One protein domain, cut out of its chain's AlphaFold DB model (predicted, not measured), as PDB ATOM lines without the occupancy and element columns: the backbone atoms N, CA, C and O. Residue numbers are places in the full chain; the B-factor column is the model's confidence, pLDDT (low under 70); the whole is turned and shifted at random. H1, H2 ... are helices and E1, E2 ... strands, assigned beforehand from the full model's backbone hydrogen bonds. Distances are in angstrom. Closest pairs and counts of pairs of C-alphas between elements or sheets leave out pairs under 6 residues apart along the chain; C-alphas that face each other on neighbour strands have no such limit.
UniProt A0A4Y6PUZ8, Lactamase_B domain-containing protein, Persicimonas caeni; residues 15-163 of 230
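This is residues 15 to 163 of the 230 residues of the protein "Lactamase_B domain-containing protein" of Persicimonas caeni (UniProt A0A4Y6PUZ8). A twisted sheet of six strands, E1 to E6, has the short helix H1 over one face at E1 and E2, while the small helices H2 and H3 only graze the sheet. A small separate hairpin, E7 and E8, follows E6 with few contacts to the sheet, and the long loop of residues 23 to 42 reaches far out from the body. The printed part has 149 residues, under half of them in named elements, in the order E1 E2 E3 H1 E4 H2 E5 H3 E6 E7 E8; the class is mixed, helices and strands. The large sheet is mixed, ordered E1 E2 E3 E4 E5 E6. The whole is compact and rounded, with a radius of gyration of the C-alphas of 15.0 A and spans of 43 by 42 by 33 A.

E1, residues 16 to 22, begins at C-alpha 16 (-73.347, -16.446, 25.260) and is 18.5 A long. E2 is residues 43 to 48, 17.0 A, and E3 residues 54 to 57. H1 is residues 63 to 69, E4 residues 76 to 81, 16.2 A, and H2 residues 96 to 99. E5, residues 104 to 110, is 20.0 A long. H3, residues 117 to 125, is 12.1 A, and E6, residues 140 to 146, is 19.5 A. E7 is residues 150 to 154, and E8, residues 158 to 162, ends at C-alpha 162 (-66.978, -7.891, 6.363).

E1, E2 and E3 form a meander, each strand the antiparallel neighbour of the one before; N 19 and O 45 are 2.8 A apart, N 46 and O 55 2.8 A. E3, H1, E4, then E4, H2, E5, then E5, H3, E6 are strand-helix-strand units, parallel neighbour strands with a helix between, each with a right-handed crossover. N 56 and O 78 are 2.8 A apart, N 79 and O 106 2.8 A, N 107 and O 142 2.7 A. H1 is on the sheet at a height of 9.4 A, over E2 and only just over E1, with 3 C-alphas falling on E1; it runs slantwise to the strands, at 34 degrees to E2 on the local plane. H1 touches H2, closest at the C-alphas of Gly 67 and Ser 96, 4.8 A. H3's closest C-alpha pair with E5 is Ala 109 and Phe 117, 6.2 A. E7 and E8 are a hairpin, with N 152 and O 160 2.9 A apart. Every O i to N i+4 pair in H1 and H3 is within hydrogen-bond range; H2 is too short for one.

The C-alphas of Glu 32 and Gly 150, the two farthest apart, are 43.6 A apart. The printed part has no cut. The long links are E1 to E2, E4 to H2 and H3 to E6. Mean pLDDT of the printed part is 94.7, and no printed residue is under 70.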
ATOM      1  N   MET A  15     -73.324 -14.429  29.327       85.75
ATOM      2  CA  MET A  15     -73.358 -15.838  29.001       85.75
ATOM      3  C   MET A  15     -73.922 -15.982  27.593       85.75
ATOM      4  O   MET A  15     -75.126 -15.953  27.356       85.75
ATOM      5  N   LEU A  16     -73.009 -16.088  26.629       93.31
ATOM      6  CA  LEU A  16     -73.347 -16.446  25.260       93.31
ATOM      7  C   LEU A  16     -73.421 -17.969  25.152       93.31
ATOM      8  O   LEU A  16     -72.429 -18.667  25.376       93.31
ATOM      9  N   ARG A  17     -74.575 -18.487  24.737       95.81
ATOM     10  CA  ARG A  17     -74.746 -19.895  24.390       95.81
ATOM     11  C   ARG A  17     -74.688 -20.067  22.882       95.81
ATOM     12  O   ARG A  17     -75.487 -19.493  22.149       95.81
ATOM     13  N   VAL A  18     -73.786 -20.931  22.429       97.06
ATOM     14  CA  VAL A  18     -73.689 -21.342  21.025       97.06
ATOM     15  C   VAL A  18     -74.168 -22.783  20.890       97.06
ATOM     16  O   VAL A  18     -73.692 -23.671  21.599       97.06
ATOM     17  N   ARG A  19     -75.105 -23.032  19.975       97.31
ATOM     18  CA  ARG A  19     -75.584 -24.372  19.619       97.31
ATOM     19  C   ARG A  19     -75.374 -24.641  18.139       97.31
ATOM     20  O   ARG A  19     -75.706 -23.821  17.290       97.31
ATOM     21  N   PHE A  20     -74.866 -25.829  17.837       97.50
ATOM     22  CA  PHE A  20     -74.686 -26.313  16.474       97.50
ATOM     23  C   PHE A  20     -75.824 -27.275  16.145       97.50
ATOM     24  O   PHE A  20     -75.881 -28.388  16.662       97.50
ATOM     25  N   TRP A  21     -76.732 -26.836  15.279       97.81
ATOM     26  CA  TRP A  21     -77.863 -27.629  14.796       97.81
ATOM     27  C   TRP A  21     -77.500 -28.486  13.587       97.81
ATOM     28  O   TRP A  21     -78.127 -29.512  13.322       97.81
ATOM     29  N   GLY A  22     -76.455 -28.084  12.870       97.19
ATOM     30  CA  GLY A  22     -75.812 -28.880  11.842       97.19
ATOM     31  C   GLY A  22     -74.362 -28.460  11.656       97.19
ATOM     32  O   GLY A  22     -74.011 -27.293  11.807       97.19
ATOM     33  N   THR A  23     -73.514 -29.437  11.354       95.44
ATOM     34  CA  THR A  23     -72.048 -29.297  11.277       95.44
ATOM     35  C   THR A  23     -71.473 -29.928  10.008       95.44
ATOM     36  O   THR A  23     -70.264 -29.891   9.776       95.44
ATOM     37  N   ARG A  24     -72.319 -30.536   9.165       94.19
ATOM     38  CA  ARG A  24     -71.900 -31.156   7.902       94.19
ATOM     39  C   ARG A  24     -71.771 -30.095   6.808       94.19
ATOM     40  O   ARG A  24     -72.467 -29.084   6.829       94.19
ATOM     41  N   GLY A  25     -70.907 -30.384   5.835       90.12
ATOM     42  CA  GLY A  25     -70.826 -29.633   4.580       90.12
ATOM     43  C   GLY A  25     -71.990 -29.969   3.642       90.12
ATOM     44  O   GLY A  25     -73.122 -30.149   4.077       90.12
ATOM     45  N   SER A  26     -71.695 -30.165   2.357       92.88
ATOM     46  CA  SER A  26     -72.691 -30.086   1.278       92.88
ATOM     47  C   SER A  26     -73.842 -31.090   1.260       92.88
ATOM     48  O   SER A  26     -74.797 -30.892   0.517       92.88
ATOM     49  N   ILE A  27     -73.769 -32.197   2.002       95.06
ATOM     50  CA  ILE A  27     -74.780 -33.259   1.914       95.06
ATOM     51  C   ILE A  27     -75.157 -33.729   3.323       95.06
ATOM     52  O   ILE A  27     -74.274 -34.204   4.053       95.06
ATOM     53  N   PRO A  28     -76.450 -33.654   3.707       95.31
ATOM     54  CA  PRO A  28     -76.901 -34.226   4.959       95.31
ATOM     55  C   PRO A  28     -76.855 -35.751   4.883       95.31
ATOM     56  O   PRO A  28     -77.042 -36.361   3.830       95.31
ATOM     57  N   VAL A  29     -76.608 -36.386   6.016       95.62
ATOM     58  CA  VAL A  29     -76.494 -37.839   6.119       95.62
ATOM     59  C   VAL A  29     -77.336 -38.361   7.271       95.62
ATOM     60  O   VAL A  29     -77.597 -37.656   8.239       95.62
ATOM     61  N   SER A  30     -77.739 -39.622   7.189       93.94
ATOM     62  CA  SER A  30     -78.412 -40.328   8.275       93.94
ATOM     63  C   SER A  30     -77.768 -41.694   8.493       93.94
ATOM     64  O   SER A  30     -77.093 -42.233   7.610       93.94
ATOM     65  N   GLY A  31     -77.934 -42.238   9.697       94.19
ATOM     66  CA  GLY A  31     -77.407 -43.543  10.085       94.19
ATOM     67  C   GLY A  31     -76.549 -43.492  11.345       94.19
ATOM     68  O   GLY A  31     -75.992 -42.456  11.698       94.19
ATOM     69  N   GLU A  32     -76.432 -44.647  11.996       94.88
ATOM     70  CA  GLU A  32     -75.776 -44.829  13.298       94.88
ATOM     71  C   GLU A  32     -74.335 -44.299  13.330       94.88
ATOM     72  O   GLU A  32     -73.926 -43.635  14.277       94.88
ATOM     73  N   ARG A  33     -73.598 -44.465  12.223       94.56
ATOM     74  CA  ARG A  33     -72.218 -43.972  12.070       94.56
ATOM     75  C   ARG A  33     -72.052 -42.446  12.136       94.56
ATOM     76  O   ARG A  33     -70.925 -41.971  12.081       94.56
ATOM     77  N   TYR A  34     -73.141 -41.679  12.153       92.12
ATOM     78  CA  TYR A  34     -73.120 -40.213  12.167       92.12
ATOM     79  C   TYR A  34     -73.674 -39.611  13.463       92.12
ATOM     80  O   TYR A  34     -73.825 -38.394  13.540       92.12
ATOM     81  N   LEU A  35     -73.990 -40.435  14.470       88.25
ATOM     82  CA  LEU A  35     -74.610 -39.968  15.713       88.25
ATOM     83  C   LEU A  35     -73.696 -39.058  16.542       88.25
ATOM     84  O   LEU A  35     -74.200 -38.141  17.178       88.25
ATOM     85  N   GLU A  36     -72.378 -39.272  16.503       88.75
ATOM     86  CA  GLU A  36     -71.422 -38.507  17.318       88.75
ATOM     87  C   GLU A  36     -71.406 -37.008  16.979       88.75
ATOM     88  O   GLU A  36     -71.394 -36.169  17.874       88.75
ATOM     89  N   HIS A  37     -71.426 -36.660  15.689       86.62
ATOM     90  CA  HIS A  37     -71.319 -35.265  15.233       86.62
ATOM     91  C   HIS A  37     -72.597 -34.724  14.584       86.62
ATOM     92  O   HIS A  37     -72.686 -33.530  14.296       86.62
ATOM     93  N   GLY A  38     -73.581 -35.590  14.339       91.75
ATOM     94  CA  GLY A  38     -74.812 -35.247  13.645       91.75
ATOM     95  C   GLY A  38     -74.713 -35.339  12.121       91.75
ATOM     96  O   GLY A  38     -73.646 -35.416  11.505       91.75
ATOM     97  N   GLY A  39     -75.890 -35.363  11.499       95.25
ATOM     98  CA  GLY A  39     -76.057 -35.578  10.066       95.25
ATOM     99  C   GLY A  39     -76.497 -34.352   9.270       95.25
ATOM    100  O   GLY A  39     -76.549 -34.418   8.046       95.25
ATOM    101  N   ALA A  40     -76.822 -33.247   9.935       97.69
ATOM    102  CA  ALA A  40     -77.402 -32.072   9.302       97.69
ATOM    103  C   ALA A  40     -76.342 -31.112   8.735       97.69
ATOM    104  O   ALA A  40     -75.258 -30.971   9.311       97.69
ATOM    105  N   THR A  41     -76.665 -30.446   7.622       98.12
ATOM    106  CA  THR A  41     -75.845 -29.360   7.063       98.12
ATOM    107  C   THR A  41     -75.948 -28.102   7.920       98.12
ATOM    108  O   THR A  41     -76.868 -27.985   8.735       98.12
ATOM    109  N   THR A  42     -74.974 -27.207   7.762       98.00
ATOM    110  CA  THR A  42     -74.708 -26.086   8.675       98.00
ATOM    111  C   THR A  42     -75.945 -25.299   9.113       98.00
ATOM    112  O   THR A  42     -76.782 -24.890   8.311       98.00
ATOM    113  N   CYS A  43     -76.061 -25.120  10.421       98.50
ATOM    114  CA  CYS A  43     -76.987 -24.194  11.055       98.50
ATOM    115  C   CYS A  43     -76.496 -23.997  12.487       98.50
ATOM    116  O   CYS A  43     -76.309 -24.977  13.219       98.50
ATOM    117  N   LEU A  44     -76.235 -22.755  12.872       98.31
ATOM    118  CA  LEU A  44     -75.773 -22.409  14.208       98.31
ATOM    119  C   LEU A  44     -76.742 -21.419  14.836       98.31
ATOM    120  O   LEU A  44     -77.273 -20.544  14.165       98.31
ATOM    121  N   GLU A  45     -76.926 -21.539  16.138       98.38
ATOM    122  CA  GLU A  45     -77.655 -20.589  16.960       98.38
ATOM    123  C   GLU A  45     -76.691 -19.981  17.978       98.38
ATOM    124  O   GLU A  45     -75.957 -20.705  18.653       98.38
ATOM    125  N   VAL A  46     -76.734 -18.661  18.119       97.62
ATOM    126  CA  VAL A  46     -76.092 -17.911  19.196       97.62
ATOM    127  C   VAL A  46     -77.188 -17.190  19.969       97.62
ATOM    128  O   VAL A  46     -77.978 -16.454  19.376       97.62
ATOM    129  N   VAL A  47     -77.238 -17.409  21.279       96.56
ATOM    130  CA  VAL A  47     -78.166 -16.741  22.195       96.56
ATOM    131  C   VAL A  47     -77.361 -16.000  23.248       96.56
ATOM    132  O   VAL A  47     -76.493 -16.590  23.887       96.56
ATOM    133  N   ASP A  48     -77.663 -14.723  23.433       94.38
ATOM    134  CA  ASP A  48     -77.294 -13.999  24.643       94.38
ATOM    135  C   ASP A  48     -78.304 -14.339  25.736       94.38
ATOM    136  O   ASP A  48     -79.474 -13.979  25.638       94.38
ATOM    137  N   GLU A  49     -77.874 -15.079  26.756       92.19
ATOM    138  CA  GLU A  49     -78.767 -15.552  27.815       92.19
ATOM    139  C   GLU A  49     -79.214 -14.432  28.762       92.19
ATOM    140  O   GLU A  49     -80.198 -14.608  29.474       92.19
ATOM    141  N   ALA A  50     -78.555 -13.267  28.742       90.19
ATOM    142  CA  ALA A  50     -78.966 -12.115  29.539       90.19
ATOM    143  C   ALA A  50     -80.083 -11.305  28.865       90.19
ATOM    144  O   ALA A  50     -80.969 -10.789  29.545       90.19
ATOM    145  N   THR A  51     -80.042 -11.170  27.535       90.69
ATOM    146  CA  THR A  51     -81.009 -10.354  26.770       90.69
ATOM    147  C   THR A  51     -82.012 -11.171  25.960       90.69
ATOM    148  O   THR A  51     -82.910 -10.597  25.348       90.69
ATOM    149  N   GLU A  52     -81.833 -12.492  25.913       91.38
ATOM    150  CA  GLU A  52     -82.519 -13.432  25.017       91.38
ATOM    151  C   GLU A  52     -82.330 -13.123  23.518       91.38
ATOM    152  O   GLU A  52     -83.001 -13.700  22.657       91.38
ATOM    153  N   GLY A  53     -81.376 -12.245  23.186       94.56
ATOM    154  CA  GLY A  53     -81.040 -11.889  21.816       94.56
ATOM    155  C   GLY A  53     -80.539 -13.101  21.033       94.56
ATOM    156  O   GLY A  53     -79.669 -13.834  21.503       94.56
ATOM    157  N   ARG A  54     -81.070 -13.304  19.820       97.44
ATOM    158  CA  ARG A  54     -80.794 -14.494  19.004       97.44
ATOM    159  C   ARG A  54     -80.205 -14.157  17.642       97.44
ATOM    160  O   ARG A  54     -80.717 -13.306  16.913       97.44
ATOM    161  N   ILE A  55     -79.163 -14.898  17.282       98.38
ATOM    162  CA  ILE A  55     -78.570 -14.916  15.947       98.38
ATOM    163  C   ILE A  55     -78.572 -16.353  15.444       98.38
ATOM    164  O   ILE A  55     -78.138 -17.266  16.141       98.38
ATOM    165  N   ILE A  56     -79.037 -16.548  14.219       98.62
ATOM    166  CA  ILE A  56     -78.975 -17.813  13.495       98.62
ATOM    167  C   ILE A  56     -77.989 -17.625  12.345       98.62
ATOM    168  O   ILE A  56     -78.061 -16.626  11.635       98.62
ATOM    169  N   ILE A  57     -77.054 -18.553  12.167       98.50
ATOM    170  CA  ILE A  57     -76.074 -18.524  11.077       98.50
ATOM    171  C   ILE A  57     -76.330 -19.725  10.174       98.50
ATOM    172  O   ILE A  57     -76.244 -20.868  10.629       98.50
ATOM    173  N   ASP A  58     -76.597 -19.433   8.904       98.38
ATOM    174  CA  ASP A  58     -77.034 -20.341   7.845       98.38
ATOM    175  C   ASP A  58     -78.355 -21.082   8.098       98.38
ATOM    176  O   ASP A  58     -78.709 -21.501   9.202       98.38
ATOM    177  N   CYS A  59     -79.067 -21.306   6.997       98.38
ATOM    178  CA  CYS A  59     -80.352 -21.985   6.941       98.38
ATOM    179  C   CYS A  59     -80.231 -23.409   6.369       98.38
ATOM    180  O   CYS A  59     -81.100 -23.863   5.620       98.38
ATOM    181  N   GLY A  60     -79.142 -24.129   6.659       98.44
ATOM    182  CA  GLY A  60     -78.976 -25.515   6.218       98.44
ATOM    183  C   GLY A  60     -79.972 -26.468   6.882       98.44
ATOM    184  O   GLY A  60     -80.816 -26.069   7.683       98.44
ATOM    185  N   SER A  61     -79.889 -27.767   6.586       98.38
ATOM    186  CA  SER A  61     -80.880 -28.748   7.049       98.38
ATOM    187  C   SER A  61     -80.977 -28.850   8.579       98.38
ATOM    188  O   SER A  61     -81.976 -29.355   9.085       98.38
ATOM    189  N   GLY A  62     -79.966 -28.382   9.324       98.12
ATOM    190  CA  GLY A  62     -80.012 -28.290  10.787       98.12
ATOM    191  C   GLY A  62     -81.104 -27.346  11.295       98.12
ATOM    192  O   GLY A  62     -81.680 -27.586  12.355       98.12
ATOM    193  N   MET A  63     -81.480 -26.343  10.498       98.56
ATOM    194  CA  MET A  63     -82.512 -25.364  10.842       98.56
ATOM    195  C   MET A  63     -83.885 -26.003  11.087       98.56
ATOM    196  O   MET A  63     -84.667 -25.485  11.878       98.56
ATOM    197  N   ALA A  64     -84.172 -27.165  10.491       98.00
ATOM    198  CA  ALA A  64     -85.404 -27.900  10.771       98.00
ATOM    199  C   ALA A  64     -85.474 -28.382  12.235       98.00
ATOM    200  O   ALA A  64     -86.531 -28.336  12.866       98.00
ATOM    201  N   ALA A  65     -84.344 -28.819  12.806       97.56
ATOM    202  CA  ALA A  65     -84.277 -29.239  14.205       97.56
ATOM    203  C   ALA A  65     -84.407 -28.042  15.158       97.56
ATOM    204  O   ALA A  65     -85.173 -28.126  16.119       97.56
ATOM    205  N   LEU A  66     -83.746 -26.926  14.831       98.50
ATOM    206  CA  LEU A  66     -83.911 -25.648  15.524       98.50
ATOM    207  C   LEU A  66     -85.376 -25.189  15.495       98.50
ATOM    208  O   LEU A  66     -85.965 -24.872  16.524       98.50
ATOM    209  N   GLY A  67     -86.007 -25.232  14.321       98.25
ATOM    210  CA  GLY A  67     -87.408 -24.867  14.146       98.25
ATOM    211  C   GLY A  67     -88.358 -25.728  14.972       98.25
ATOM    212  O   GLY A  67     -89.375 -25.224  15.436       98.25
ATOM    213  N   ARG A  68     -88.037 -27.005  15.202       97.62
ATOM    214  CA  ARG A  68     -88.817 -27.862  16.103       97.62
ATOM    215  C   ARG A  68     -88.665 -27.440  17.564       97.62
ATOM    216  O   ARG A  68     -89.673 -27.407  18.268       97.62
ATOM    217  N   GLU A  69     -87.449 -27.112  18.007       98.00
ATOM    218  CA  GLU A  69     -87.207 -26.606  19.369       98.00
ATOM    219  C   GLU A  69     -87.962 -25.294  19.620       98.00
ATOM    220  O   GLU A  69     -88.562 -25.125  20.676       98.00
ATOM    221  N   LEU A  70     -88.019 -24.412  18.620       97.00
ATOM    222  CA  LEU A  70     -88.671 -23.102  18.724       97.00
ATOM    223  C   LEU A  70     -90.154 -23.087  18.314       97.00
ATOM    224  O   LEU A  70     -90.761 -22.025  18.236       97.00
ATOM    225  N   SER A  71     -90.771 -24.241  18.054       93.56
ATOM    226  CA  SER A  71     -92.119 -24.310  17.457       93.56
ATOM    227  C   SER A  71     -93.231 -23.643  18.282       93.56
ATOM    228  O   SER A  71     -94.209 -23.134  17.725       93.56
ATOM    229  N   ALA A  72     -93.085 -23.629  19.608       91.75
ATOM    230  CA  ALA A  72     -94.075 -23.084  20.533       91.75
ATOM    231  C   ALA A  72     -93.833 -21.614  20.917       91.75
ATOM    232  O   ALA A  72     -94.641 -21.055  21.658       91.75
ATOM    233  N   VAL A  73     -92.754 -20.989  20.438       92.62
ATOM    234  CA  VAL A  73     -92.352 -19.639  20.853       92.62
ATOM    235  C   VAL A  73     -92.301 -18.680  19.669       92.62
ATOM    236  O   VAL A  73     -91.986 -19.071  18.545       92.62
ATOM    237  N   ALA A  74     -92.610 -17.412  19.935       92.69
ATOM    238  CA  ALA A  74     -92.303 -16.325  19.017       92.69
ATOM    239  C   ALA A  74     -90.780 -16.197  18.883       92.69
ATOM    240  O   ALA A  74     -90.051 -16.313  19.871       92.69
ATOM    241  N   VAL A  75     -90.296 -15.954  17.667       97.00
ATOM    242  CA  VAL A  75     -88.865 -15.774  17.403       97.00
ATOM    243  C   VAL A  75     -88.626 -14.364  16.889       97.00
ATOM    244  O   VAL A  75     -89.151 -14.006  15.844       97.00
ATOM    245  N   ASP A  76     -87.805 -13.590  17.596       97.56
ATOM    246  CA  ASP A  76     -87.206 -12.347  17.096       97.56
ATOM    247  C   ASP A  76     -85.697 -12.569  16.965       97.56
ATOM    248  O   ASP A  76     -84.999 -12.742  17.969       97.56
ATOM    249  N   ALA A  77     -85.204 -12.676  15.731       98.06
ATOM    250  CA  ALA A  77     -83.824 -13.072  15.480       98.06
ATOM    251  C   ALA A  77     -83.215 -12.408  14.243       98.06
ATOM    252  O   ALA A  77     -83.886 -12.132  13.245       98.06
ATOM    253  N   LEU A  78     -81.896 -12.245  14.291       98.44
ATOM    254  CA  LEU A  78     -81.076 -12.039  13.106       98.44
ATOM    255  C   LEU A  78     -80.769 -13.392  12.465       98.44
ATOM    256  O   LEU A  78     -80.286 -14.296  13.142       98.44
ATOM    257  N   VAL A  79     -80.957 -13.507  11.157       98.50
ATOM    258  CA  VAL A  79     -80.472 -14.633  10.359       98.50
ATOM    259  C   VAL A  79     -79.344 -14.142   9.464       98.50
ATOM    260  O   VAL A  79     -79.552 -13.294   8.602       98.50
ATOM    261  N   LEU A  80     -78.146 -14.681   9.657       97.75
ATOM    262  CA  LEU A  80     -76.971 -14.410   8.840       97.75
ATOM    263  C   LEU A  80     -76.760 -15.543   7.846       97.75
ATOM    264  O   LEU A  80     -76.441 -16.666   8.236       97.75
ATOM    265  N   GLN A  81     -76.888 -15.239   6.561       97.00
ATOM    266  CA  GLN A  81     -76.610 -16.189   5.493       97.00
ATOM    267  C   GLN A  81     -75.181 -15.983   4.990       97.00
ATOM    268  O   GLN A  81     -74.837 -14.910   4.492       97.00
ATOM    269  N   THR A  82     -74.339 -17.011   5.112       94.56
ATOM    270  CA  THR A  82     -72.926 -16.896   4.717       94.56
ATOM    271  C   THR A  82     -72.757 -16.833   3.200       94.56
ATOM    272  O   THR A  82     -71.932 -16.070   2.704       94.56
ATOM    273  N   HIS A  83     -73.522 -17.645   2.467       93.62
ATOM    274  CA  HIS A  83     -73.593 -17.682   1.006       93.62
ATOM    275  C   HIS A  83     -74.786 -18.534   0.545       93.62
ATOM    276  O   HIS A  83     -75.477 -19.147   1.356       93.62
ATOM    277  N   PHE A  84     -75.025 -18.588  -0.764       94.81
ATOM    278  CA  PHE A  84     -76.274 -19.094  -1.346       94.81
ATOM    279  C   PHE A  84     -76.199 -20.521  -1.907       94.81
ATOM    280  O   PHE A  84     -76.955 -20.881  -2.809       94.81
ATOM    281  N   HIS A  85     -75.287 -21.362  -1.412       95.88
ATOM    282  CA  HIS A  85     -75.328 -22.779  -1.774       95.88
ATOM    283  C   HIS A  85     -76.514 -23.482  -1.103       95.88
ATOM    284  O   HIS A  85     -76.925 -23.148   0.008       95.88
ATOM    285  N   TRP A  86     -77.053 -24.490  -1.791       94.81
ATOM    286  CA  TRP A  86     -78.250 -25.225  -1.375       94.81
ATOM    287  C   TRP A  86     -78.151 -25.781   0.053       94.81
ATOM    288  O   TRP A  86     -79.100 -25.708   0.831       94.81
ATOM    289  N   ASP A  87     -76.990 -26.311   0.434       97.12
ATOM    290  CA  ASP A  87     -76.734 -26.878   1.759       97.12
ATOM    291  C   ASP A  87     -76.783 -25.854   2.898       97.12
ATOM    292  O   ASP A  87     -76.912 -26.258   4.054       97.12
ATOM    293  N   HIS A  88     -76.776 -24.559   2.581       97.75
ATOM    294  CA  HIS A  88     -76.929 -23.463   3.530       97.75
ATOM    295  C   HIS A  88     -78.334 -22.835   3.516       97.75
ATOM    296  O   HIS A  88     -78.564 -21.910   4.287       97.75
ATOM    297  N   MET A  89     -79.268 -23.288   2.667       96.69
ATOM    298  CA  MET A  89     -80.613 -22.685   2.540       96.69
ATOM    299  C   MET A  89     -81.771 -23.688   2.638       96.69
ATOM    300  O   MET A  89     -82.889 -23.319   3.006       96.69
ATOM    301  N   GLN A  90     -81.500 -24.970   2.372       96.69
ATOM    302  CA  GLN A  90     -82.511 -26.028   2.263       96.69
ATOM    303  C   GLN A  90     -83.363 -26.272   3.518       96.69
ATOM    304  O   GLN A  90     -84.381 -26.958   3.439       96.69
ATOM    305  N   GLY A  91     -82.940 -25.787   4.686       98.06
ATOM    306  CA  GLY A  91     -83.677 -25.924   5.939       98.06
ATOM    307  C   GLY A  91     -84.702 -24.820   6.184       98.06
ATOM    308  O   GLY A  91     -85.631 -25.056   6.954       98.06
ATOM    309  N   PHE A  92     -84.585 -23.666   5.514       98.44
ATOM    310  CA  PHE A  92     -85.500 -22.531   5.696       98.44
ATOM    311  C   PHE A  92     -86.987 -22.901   5.536       98.44
ATOM    312  O   PHE A  92     -87.764 -22.567   6.431       98.44
ATOM    313  N   PRO A  93     -87.408 -23.673   4.506       97.94
ATOM    314  CA  PRO A  93     -88.817 -24.040   4.342       97.94
ATOM    315  C   PRO A  93     -89.381 -24.881   5.501       97.94
ATOM    316  O   PRO A  93     -90.596 -24.978   5.670       97.94
ATOM    317  N   PHE A  94     -88.508 -25.501   6.302       97.94
ATOM    318  CA  PHE A  94     -88.855 -26.371   7.428       97.94
ATOM    319  C   PHE A  94     -88.598 -25.717   8.792       97.94
ATOM    320  O   PHE A  94     -88.721 -26.371   9.832       97.94
ATOM    321  N   PHE A  95     -88.262 -24.426   8.815       98.31
ATOM    322  CA  PHE A  95     -88.131 -23.662  10.044       98.31
ATOM    323  C   PHE A  95     -89.517 -23.265  10.552       98.31
ATOM    324  O   PHE A  95     -90.055 -22.230  10.179       98.31
ATOM    325  N   SER A  96     -90.115 -24.097  11.407       97.75
ATOM    326  CA  SER A  96     -91.510 -23.908  11.840       97.75
ATOM    327  C   SER A  96     -91.896 -22.479  12.293       97.75
ATOM    328  O   SER A  96     -93.018 -22.071  11.984       97.75
ATOM    329  N   PRO A  97     -91.004 -21.667  12.909       98.06
ATOM    330  CA  PRO A  97     -91.320 -20.287  13.270       98.06
ATOM    331  C   PRO A  97     -91.695 -19.360  12.108       98.06
ATOM    332  O   PRO A  97     -92.444 -18.418  12.355       98.06
ATOM    333  N   VAL A  98     -91.269 -19.602  10.855       97.88
ATOM    334  CA  VAL A  98     -91.703 -18.747   9.720       97.88
ATOM    335  C   VAL A  98     -93.199 -18.858   9.421       97.88
ATOM    336  O   VAL A  98     -93.769 -17.984   8.779       97.88
ATOM    337  N   TYR A  99     -93.862 -19.894   9.935       97.06
ATOM    338  CA  TYR A  99     -95.306 -20.083   9.805       97.06
ATOM    339  C   TYR A  99     -96.095 -19.504  10.984       97.06
ATOM    340  O   TYR A  99     -97.287 -19.785  11.123       97.06
ATOM    341  N   ARG A 100     -95.460 -18.686  11.831       96.94
ATOM    342  CA  ARG A 100     -96.123 -17.983  12.928       96.94
ATOM    343  C   ARG A 100     -96.176 -16.472  12.674       96.94
ATOM    344  O   ARG A 100     -95.154 -15.897  12.304       96.94
ATOM    345  N   PRO A 101     -97.319 -15.809  12.926       97.62
ATOM    346  CA  PRO A 101     -97.458 -14.367  12.721       97.62
ATOM    347  C   PRO A 101     -96.700 -13.507  13.743       97.62
ATOM    348  O   PRO A 101     -96.472 -12.328  13.501       97.62
ATOM    349  N   ASP A 102     -96.314 -14.080  14.884       97.38
ATOM    350  CA  ASP A 102     -95.556 -13.404  15.942       97.38
ATOM    351  C   ASP A 102     -94.031 -13.551  15.794       97.38
ATOM    352  O   ASP A 102     -93.278 -13.047  16.625       97.38
ATOM    353  N   THR A 103     -93.558 -14.209  14.732       98.38
ATOM    354  CA  THR A 103     -92.134 -14.302  14.395       98.38
ATOM    355  C   THR A 103     -91.684 -13.089  13.580       98.38
ATOM    356  O   THR A 103     -92.346 -12.688  12.623       98.38
ATOM    357  N   ARG A 104     -90.499 -12.564  13.900       98.50
ATOM    358  CA  ARG A 104     -89.791 -11.528  13.148       98.50
ATOM    359  C   ARG A 104     -88.357 -11.966  12.861       98.50
ATOM    360  O   ARG A 104     -87.589 -12.225  13.782       98.50
ATOM    361  N   LEU A 105     -87.977 -12.001  11.585       98.62
ATOM    362  CA  LEU A 105     -86.616 -12.333  11.166       98.62
ATOM    363  C   LEU A 105     -86.006 -11.194  10.347       98.62
ATOM    364  O   LEU A 105     -86.561 -10.743   9.342       98.62
ATOM    365  N   GLU A 106     -84.823 -10.756  10.766       98.38
ATOM    366  CA  GLU A 106     -83.974  -9.862   9.985       98.38
ATOM    367  C   GLU A 106     -82.947 -10.710   9.223       98.38
ATOM    368  O   GLU A 106     -82.065 -11.314   9.820       98.38
ATOM    369  N   MET A 107     -83.080 -10.791   7.902       98.00
ATOM    370  CA  MET A 107     -82.323 -11.674   7.014       98.00
ATOM    371  C   MET A 107     -81.152 -10.906   6.393       98.00
ATOM    372  O   MET A 107     -81.347 -10.034   5.545       98.00
ATOM    373  N   TRP A 108     -79.929 -11.169   6.845       96.88
ATOM    374  CA  TRP A 108     -78.733 -10.427   6.447       96.88
ATOM    375  C   TRP A 108     -77.775 -11.323   5.667       96.88
ATOM    376  O   TRP A 108     -77.413 -12.410   6.117       96.88
ATOM    377  N   ALA A 109     -77.322 -10.850   4.509       94.94
ATOM    378  CA  ALA A 109     -76.352 -11.565   3.685       94.94
ATOM    379  C   ALA A 109     -75.562 -10.600   2.805       94.94
ATOM    380  O   ALA A 109     -76.067  -9.541   2.434       94.94
ATOM    381  N   ALA A 110     -74.350 -10.983   2.415       91.69
ATOM    382  CA  ALA A 110     -73.655 -10.287   1.339       91.69
ATOM    383  C   ALA A 110     -74.255 -10.675  -0.021       91.69
ATOM    384  O   ALA A 110     -74.622 -11.833  -0.227       91.69
ATOM    385  N   ARG A 111     -74.325  -9.724  -0.960       88.44
ATOM    386  CA  ARG A 111     -74.692 -10.035  -2.351       88.44
ATOM    387  C   ARG A 111     -73.659 -10.963  -2.984       88.44
ATOM    388  O   ARG A 111     -72.454 -10.811  -2.753       88.44
ATOM    389  N   HIS A 112     -74.135 -11.866  -3.833       83.75
ATOM    390  CA  HIS A 112     -73.287 -12.661  -4.712       83.75
ATOM    391  C   HIS A 112     -73.490 -12.181  -6.147       83.75
ATOM    392  O   HIS A 112     -74.553 -12.396  -6.724       83.75
ATOM    393  N   ASP A 113     -72.469 -11.544  -6.720       83.69
ATOM    394  CA  ASP A 113     -72.550 -10.866  -8.017       83.69
ATOM    395  C   ASP A 113     -73.762  -9.921  -8.072       83.69
ATOM    396  O   ASP A 113     -73.831  -8.966  -7.293       83.69
ATOM    397  N   ASP A 114     -74.728 -10.211  -8.946       83.94
ATOM    398  CA  ASP A 114     -75.944  -9.423  -9.123       83.94
ATOM    399  C   ASP A 114     -77.164  -9.961  -8.363       83.94
ATOM    400  O   ASP A 114     -78.227  -9.343  -8.404       83.94
ATOM    401  N   THR A 115     -77.019 -11.057  -7.617       87.75
ATOM    402  CA  THR A 115     -78.141 -11.719  -6.946       87.75
ATOM    403  C   THR A 115     -78.151 -11.427  -5.444       87.75
ATOM    404  O   THR A 115     -77.161 -11.635  -4.730       87.75
ATOM    405  N   GLY A 116     -79.293 -10.927  -4.965       92.25
ATOM    406  CA  GLY A 116     -79.559 -10.657  -3.551       92.25
ATOM    407  C   GLY A 116     -80.132 -11.871  -2.817       92.25
ATOM    408  O   GLY A 116     -80.643 -12.806  -3.428       92.25
ATOM    409  N   PHE A 117     -80.074 -11.862  -1.485       95.06
ATOM    410  CA  PHE A 117     -80.565 -12.989  -0.681       95.06
ATOM    411  C   PHE A 117     -82.075 -13.208  -0.814       95.06
ATOM    412  O   PHE A 117     -82.513 -14.349  -0.933       95.06
ATOM    413  N   GLU A 118     -82.856 -12.126  -0.833       96.69
ATOM    414  CA  GLU A 118     -84.311 -12.187  -0.999       96.69
ATOM    415  C   GLU A 118     -84.701 -12.909  -2.293       96.69
ATOM    416  O   GLU A 118     -85.477 -13.854  -2.252       96.69
ATOM    417  N   GLU A 119     -84.079 -12.543  -3.416       95.69
ATOM    418  CA  GLU A 119     -84.330 -13.143  -4.731       95.69
ATOM    419  C   GLU A 119     -84.013 -14.647  -4.763       95.69
ATOM    420  O   GLU A 119     -84.797 -15.453  -5.276       95.69
ATOM    421  N   VAL A 120     -82.875 -15.051  -4.184       95.88
ATOM    422  CA  VAL A 120     -82.507 -16.472  -4.108       95.88
ATOM    423  C   VAL A 120     -83.498 -17.243  -3.244       95.88
ATOM    424  O   VAL A 120     -83.925 -18.341  -3.612       95.88
ATOM    425  N   LEU A 121     -83.843 -16.690  -2.082       96.81
ATOM    426  CA  LEU A 121     -84.721 -17.358  -1.137       96.81
ATOM    427  C   LEU A 121     -86.148 -17.458  -1.686       96.81
ATOM    428  O   LEU A 121     -86.768 -18.510  -1.547       96.81
ATOM    429  N   ASP A 122     -86.633 -16.423  -2.371       96.88
ATOM    430  CA  ASP A 122     -87.926 -16.428  -3.055       96.88
ATOM    431  C   ASP A 122     -87.979 -17.494  -4.158       96.88
ATOM    432  O   ASP A 122     -88.911 -18.299  -4.218       96.88
ATOM    433  N   THR A 123     -86.911 -17.604  -4.954       95.62
ATOM    434  CA  THR A 123     -86.777 -18.652  -5.978       95.62
ATOM    435  C   THR A 123     -86.793 -20.061  -5.373       95.62
ATOM    436  O   THR A 123     -87.355 -20.991  -5.958       95.62
ATOM    437  N   GLN A 124     -86.183 -20.250  -4.197       96.25
ATOM    438  CA  GLN A 124     -86.232 -21.523  -3.471       96.25
ATOM    439  C   GLN A 124     -87.647 -21.824  -2.955       96.25
ATOM    440  O   GLN A 124     -88.078 -22.977  -2.992       96.25
ATOM    441  N   MET A 125     -88.334 -20.807  -2.436       97.50
ATOM    442  CA  MET A 125     -89.634 -20.930  -1.775       97.50
ATOM    443  C   MET A 125     -90.802 -21.056  -2.769       97.50
ATOM    444  O   MET A 125     -91.851 -21.603  -2.432       97.50
ATOM    445  N   THR A 126     -90.602 -20.657  -4.023       95.62
ATOM    446  CA  THR A 126     -91.628 -20.693  -5.072       95.62
ATOM    447  C   THR A 126     -91.590 -21.976  -5.918       95.62
ATOM    448  O   THR A 126     -90.577 -22.674  -6.039       95.62
ATOM    449  N   GLN A 127     -92.733 -22.323  -6.523       93.38
ATOM    450  CA  GLN A 127     -92.861 -23.459  -7.442       93.38
ATOM    451  C   GLN A 127     -91.877 -23.317  -8.621       93.38
ATOM    452  O   GLN A 127     -91.751 -22.227  -9.176       93.38
ATOM    453  N   PRO A 128     -91.222 -24.405  -9.072       93.81
ATOM    454  CA  PRO A 128     -91.436 -25.805  -8.690       93.81
ATOM    455  C   PRO A 128     -90.589 -26.289  -7.497       93.81
ATOM    456  O   PRO A 128     -90.669 -27.467  -7.149       93.81
ATOM    457  N   SER A 129     -89.758 -25.429  -6.905       94.62
ATOM    458  CA  SER A 129     -88.803 -25.802  -5.852       94.62
ATOM    459  C   SER A 129     -89.503 -26.087  -4.522       94.62
ATOM    460  O   SER A 129     -89.247 -27.117  -3.893       94.62
ATOM    461  N   PHE A 130     -90.427 -25.211  -4.127       96.94
ATOM    462  CA  PHE A 130     -91.247 -25.361  -2.928       96.94
ATOM    463  C   PHE A 130     -92.649 -24.761  -3.163       96.94
ATOM    464  O   PHE A 130     -92.822 -23.924  -4.045       96.94
ATOM    465  N   PRO A 131     -93.709 -25.228  -2.477       95.50
ATOM    466  CA  PRO A 131     -95.074 -24.796  -2.780       95.50
ATOM    467  C   PRO A 131     -95.534 -23.503  -2.095       95.50
ATOM    468  O   PRO A 131     -96.697 -23.146  -2.273       95.50
ATOM    469  N   VAL A 132     -94.689 -22.836  -1.306       96.50
ATOM    470  CA  VAL A 132     -95.083 -21.698  -0.460       96.50
ATOM    471  C   VAL A 132     -94.108 -20.547  -0.672       96.50
ATOM    472  O   VAL A 132     -93.006 -20.603  -0.138       96.50
ATOM    473  N   GLY A 133     -94.525 -19.523  -1.421       97.19
ATOM    474  CA  GLY A 133     -93.741 -18.300  -1.634       97.19
ATOM    475  C   GLY A 133     -93.525 -17.501  -0.345       97.19
ATOM    476  O   GLY A 133     -94.213 -17.721   0.658       97.19
ATOM    477  N   LEU A 134     -92.559 -16.576  -0.360       97.31
ATOM    478  CA  LEU A 134     -92.252 -15.745   0.813       97.31
ATOM    479  C   LEU A 134     -93.417 -14.831   1.211       97.31
ATOM    480  O   LEU A 134     -93.635 -14.596   2.395       97.31
ATOM    481  N   ASP A 135     -94.192 -14.371   0.232       96.38
ATOM    482  CA  ASP A 135     -95.389 -13.543   0.396       96.38
ATOM    483  C   ASP A 135     -96.531 -14.249   1.146       96.38
ATOM    484  O   ASP A 135     -97.380 -13.597   1.752       96.38
ATOM    485  N   ALA A 136     -96.547 -15.583   1.127       97.25
ATOM    486  CA  ALA A 136     -97.524 -16.400   1.836       97.25
ATOM    487  C   ALA A 136     -97.124 -16.705   3.291       97.25
ATOM    488  O   ALA A 136     -97.919 -17.296   4.031       97.25
ATOM    489  N   LEU A 137     -95.906 -16.347   3.712       98.00
ATOM    490  CA  LEU A 137     -95.455 -16.567   5.082       98.00
ATOM    491  C   LEU A 137     -96.104 -15.542   6.025       98.00
ATOM    492  O   LEU A 137     -96.058 -14.344   5.758       98.00
ATOM    493  N   PRO A 138     -96.698 -15.978   7.150       97.69
ATOM    494  CA  PRO A 138     -97.331 -15.063   8.096       97.69
ATOM    495  C   PRO A 138     -96.328 -14.278   8.953       97.69
ATOM    496  O   PRO A 138     -96.733 -13.311   9.595       97.69
ATOM    497  N   CYS A 139     -95.058 -14.692   9.020       98.19
ATOM    498  CA  CYS A 139     -94.041 -13.999   9.808       98.19
ATOM    499  C   CYS A 139     -93.584 -12.685   9.157       98.19
ATOM    500  O   CYS A 139     -93.704 -12.480   7.951       98.19
ATOM    501  N   ALA A 140     -92.992 -11.798   9.954       98.50
ATOM    502  CA  ALA A 140     -92.344 -10.599   9.440       98.50
ATOM    503  C   ALA A 140     -90.918 -10.926   8.969       98.50
ATOM    504  O   ALA A 140     -90.043 -11.219   9.788       98.50
ATOM    505  N   LEU A 141     -90.671 -10.830   7.661       98.44
ATOM    506  CA  LEU A 141     -89.337 -10.930   7.067       98.44
ATOM    507  C   LEU A 141     -88.855  -9.553   6.610       98.44
ATOM    508  O   LEU A 141     -89.602  -8.786   6.007       98.44
ATOM    509  N   SER A 142     -87.588  -9.246   6.870       98.25
ATOM    510  CA  SER A 142     -86.919  -8.075   6.295       98.25
ATOM    511  C   SER A 142     -85.532  -8.458   5.822       98.25
ATOM    512  O   SER A 142     -84.834  -9.170   6.540       98.25
ATOM    513  N   PHE A 143     -85.117  -7.961   4.662       97.69
ATOM    514  CA  PHE A 143     -83.824  -8.288   4.073       97.69
ATOM    515  C   PHE A 143     -82.877  -7.097   4.154       97.69
ATOM    516  O   PHE A 143     -83.264  -5.949   3.926       97.69
ATOM    517  N   ARG A 144     -81.616  -7.373   4.489       95.19
ATOM    518  CA  ARG A 144     -80.548  -6.377   4.498       95.19
ATOM    519  C   ARG A 144     -79.316  -6.926   3.808       95.19
ATOM    520  O   ARG A 144     -78.757  -7.949   4.201       95.19
ATOM    521  N   GLU A 145     -78.843  -6.180   2.825       92.50
ATOM    522  CA  GLU A 145     -77.583  -6.485   2.171       92.50
ATOM    523  C   GLU A 145     -76.404  -6.025   3.034       92.50
ATOM    524  O   GLU A 145     -76.357  -4.897   3.536       92.50
ATOM    525  N   LEU A 146     -75.441  -6.926   3.211       90.69
ATOM    526  CA  LEU A 146     -74.150  -6.633   3.810       90.69
ATOM    527  C   LEU A 146     -73.150  -6.272   2.705       90.69
ATOM    528  O   LEU A 146     -73.076  -6.969   1.688       90.69
ATOM    529  N   PRO A 147     -72.352  -5.209   2.886       84.19
ATOM    530  CA  PRO A 147     -71.282  -4.903   1.950       84.19
ATOM    531  C   PRO A 147     -70.193  -5.985   2.018       84.19
ATOM    532  O   PRO A 147     -70.005  -6.624   3.055       84.19
ATOM    533  N   GLN A 148     -69.437  -6.178   0.930       81.38
ATOM    534  CA  GLN A 148     -68.288  -7.102   0.931       81.38
ATOM    535  C   GLN A 148     -67.135  -6.616   1.828       81.38
ATOM    536  O   GLN A 148     -66.293  -7.408   2.251       81.38
ATOM    537  N   GLU A 149     -67.120  -5.325   2.155       84.38
ATOM    538  CA  GLU A 149     -66.164  -4.699   3.062       84.38
ATOM    539  C   GLU A 149     -66.884  -3.753   4.026       84.38
ATOM    540  O   GLU A 149     -67.831  -3.067   3.644       84.38
ATOM    541  N   GLY A 150     -66.417  -3.684   5.272       86.50
ATOM    542  CA  GLY A 150     -66.924  -2.743   6.272       86.50
ATOM    543  C   GLY A 150     -67.493  -3.444   7.495       86.50
ATOM    544  O   GLY A 150     -67.086  -4.555   7.837       86.50
ATOM    545  N   SER A 151     -68.414  -2.786   8.191       90.62
ATOM    546  CA  SER A 151     -69.051  -3.362   9.368       90.62
ATOM    547  C   SER A 151     -70.518  -2.980   9.498       90.62
ATOM    548  O   SER A 151     -70.979  -1.968   8.972       90.62
ATOM    549  N   ALA A 152     -71.261  -3.826  10.200       91.25
ATOM    550  CA  ALA A 152     -72.653  -3.603  10.544       91.25
ATOM    551  C   ALA A 152     -72.881  -4.042  11.986       91.25
ATOM    552  O   ALA A 152     -72.337  -5.047  12.434       91.25
ATOM    553  N   THR A 153     -73.708  -3.307  12.714       93.25
ATOM    554  CA  THR A 153     -74.081  -3.673  14.079       93.25
ATOM    555  C   THR A 153     -75.533  -4.122  14.092       93.25
ATOM    556  O   THR A 153     -76.395  -3.438  13.537       93.25
ATOM    557  N   TYR A 154     -75.793  -5.263  14.723       92.69
ATOM    558  CA  TYR A 154     -77.128  -5.755  15.014       92.69
ATOM    559  C   TYR A 154     -77.449  -5.533  16.489       92.69
ATOM    560  O   TYR A 154     -76.911  -6.218  17.365       92.69
ATOM    561  N   ARG A 155     -78.331  -4.557  16.745       89.12
ATOM    562  CA  ARG A 155     -78.755  -4.138  18.092       89.12
ATOM    563  C   ARG A 155     -77.526  -3.922  18.995       89.12
ATOM    564  O   ARG A 155     -76.515  -3.398  18.544       89.12
ATOM    565  N   ASN A 156     -77.590  -4.312  20.259       85.38
ATOM    566  CA  ASN A 156     -76.444  -4.413  21.165       85.38
ATOM    567  C   ASN A 156     -75.838  -5.831  21.196       85.38
ATOM    568  O   ASN A 156     -75.034  -6.117  22.078       85.38
ATOM    569  N   LEU A 157     -76.222  -6.705  20.254       88.31
ATOM    570  CA  LEU A 157     -75.930  -8.139  20.291       88.31
ATOM    571  C   LEU A 157     -74.700  -8.529  19.462       88.31
ATOM    572  O   LEU A 157     -73.911  -9.365  19.890       88.31
ATOM    573  N   ALA A 158     -74.514  -7.941  18.275       89.25
ATOM    574  CA  ALA A 158     -73.389  -8.299  17.410       89.25
ATOM    575  C   ALA A 158     -72.816  -7.126  16.617       89.25
ATOM    576  O   ALA A 158     -73.545  -6.278  16.105       89.25
ATOM    577  N   HIS A 159     -71.493  -7.147  16.447       91.62
ATOM    578  CA  HIS A 159     -70.764  -6.317  15.494       91.62
ATOM    579  C   HIS A 159     -70.147  -7.212  14.415       91.62
ATOM    580  O   HIS A 159     -69.231  -7.991  14.675       91.62
ATOM    581  N   LEU A 160     -70.679  -7.116  13.203       90.56
ATOM    582  CA  LEU A 160     -70.274  -7.884  12.036       90.56
ATOM    583  C   LEU A 160     -69.225  -7.101  11.266       90.56
ATOM    584  O   LEU A 160     -69.417  -5.918  10.998       90.56
ATOM    585  N   VAL A 161     -68.140  -7.766  10.877       89.44
ATOM    586  CA  VAL A 161     -67.065  -7.161  10.089       89.44
ATOM    587  C   VAL A 161     -66.887  -7.965   8.810       89.44
ATOM    588  O   VAL A 161     -66.430  -9.107   8.845       89.44
ATOM    589  N   ALA A 162     -67.236  -7.354   7.685       84.56
ATOM    590  CA  ALA A 162     -66.978  -7.891   6.363       84.56
ATOM    591  C   ALA A 162     -65.542  -7.549   5.956       84.56
ATOM    592  O   ALA A 162     -65.094  -6.398   6.046       84.56
ATOM    593  N   ARG A 163     -64.793  -8.572   5.544       82.56
ATOM    594  CA  ARG A 163     -63.417  -8.435   5.069       82.56
ATOM    595  C   ARG A 163     -63.371  -8.784   3.583       82.56
ATOM    596  O   ARG A 163     -64.027  -9.756   3.199       82.56
TER     597      ARG A 163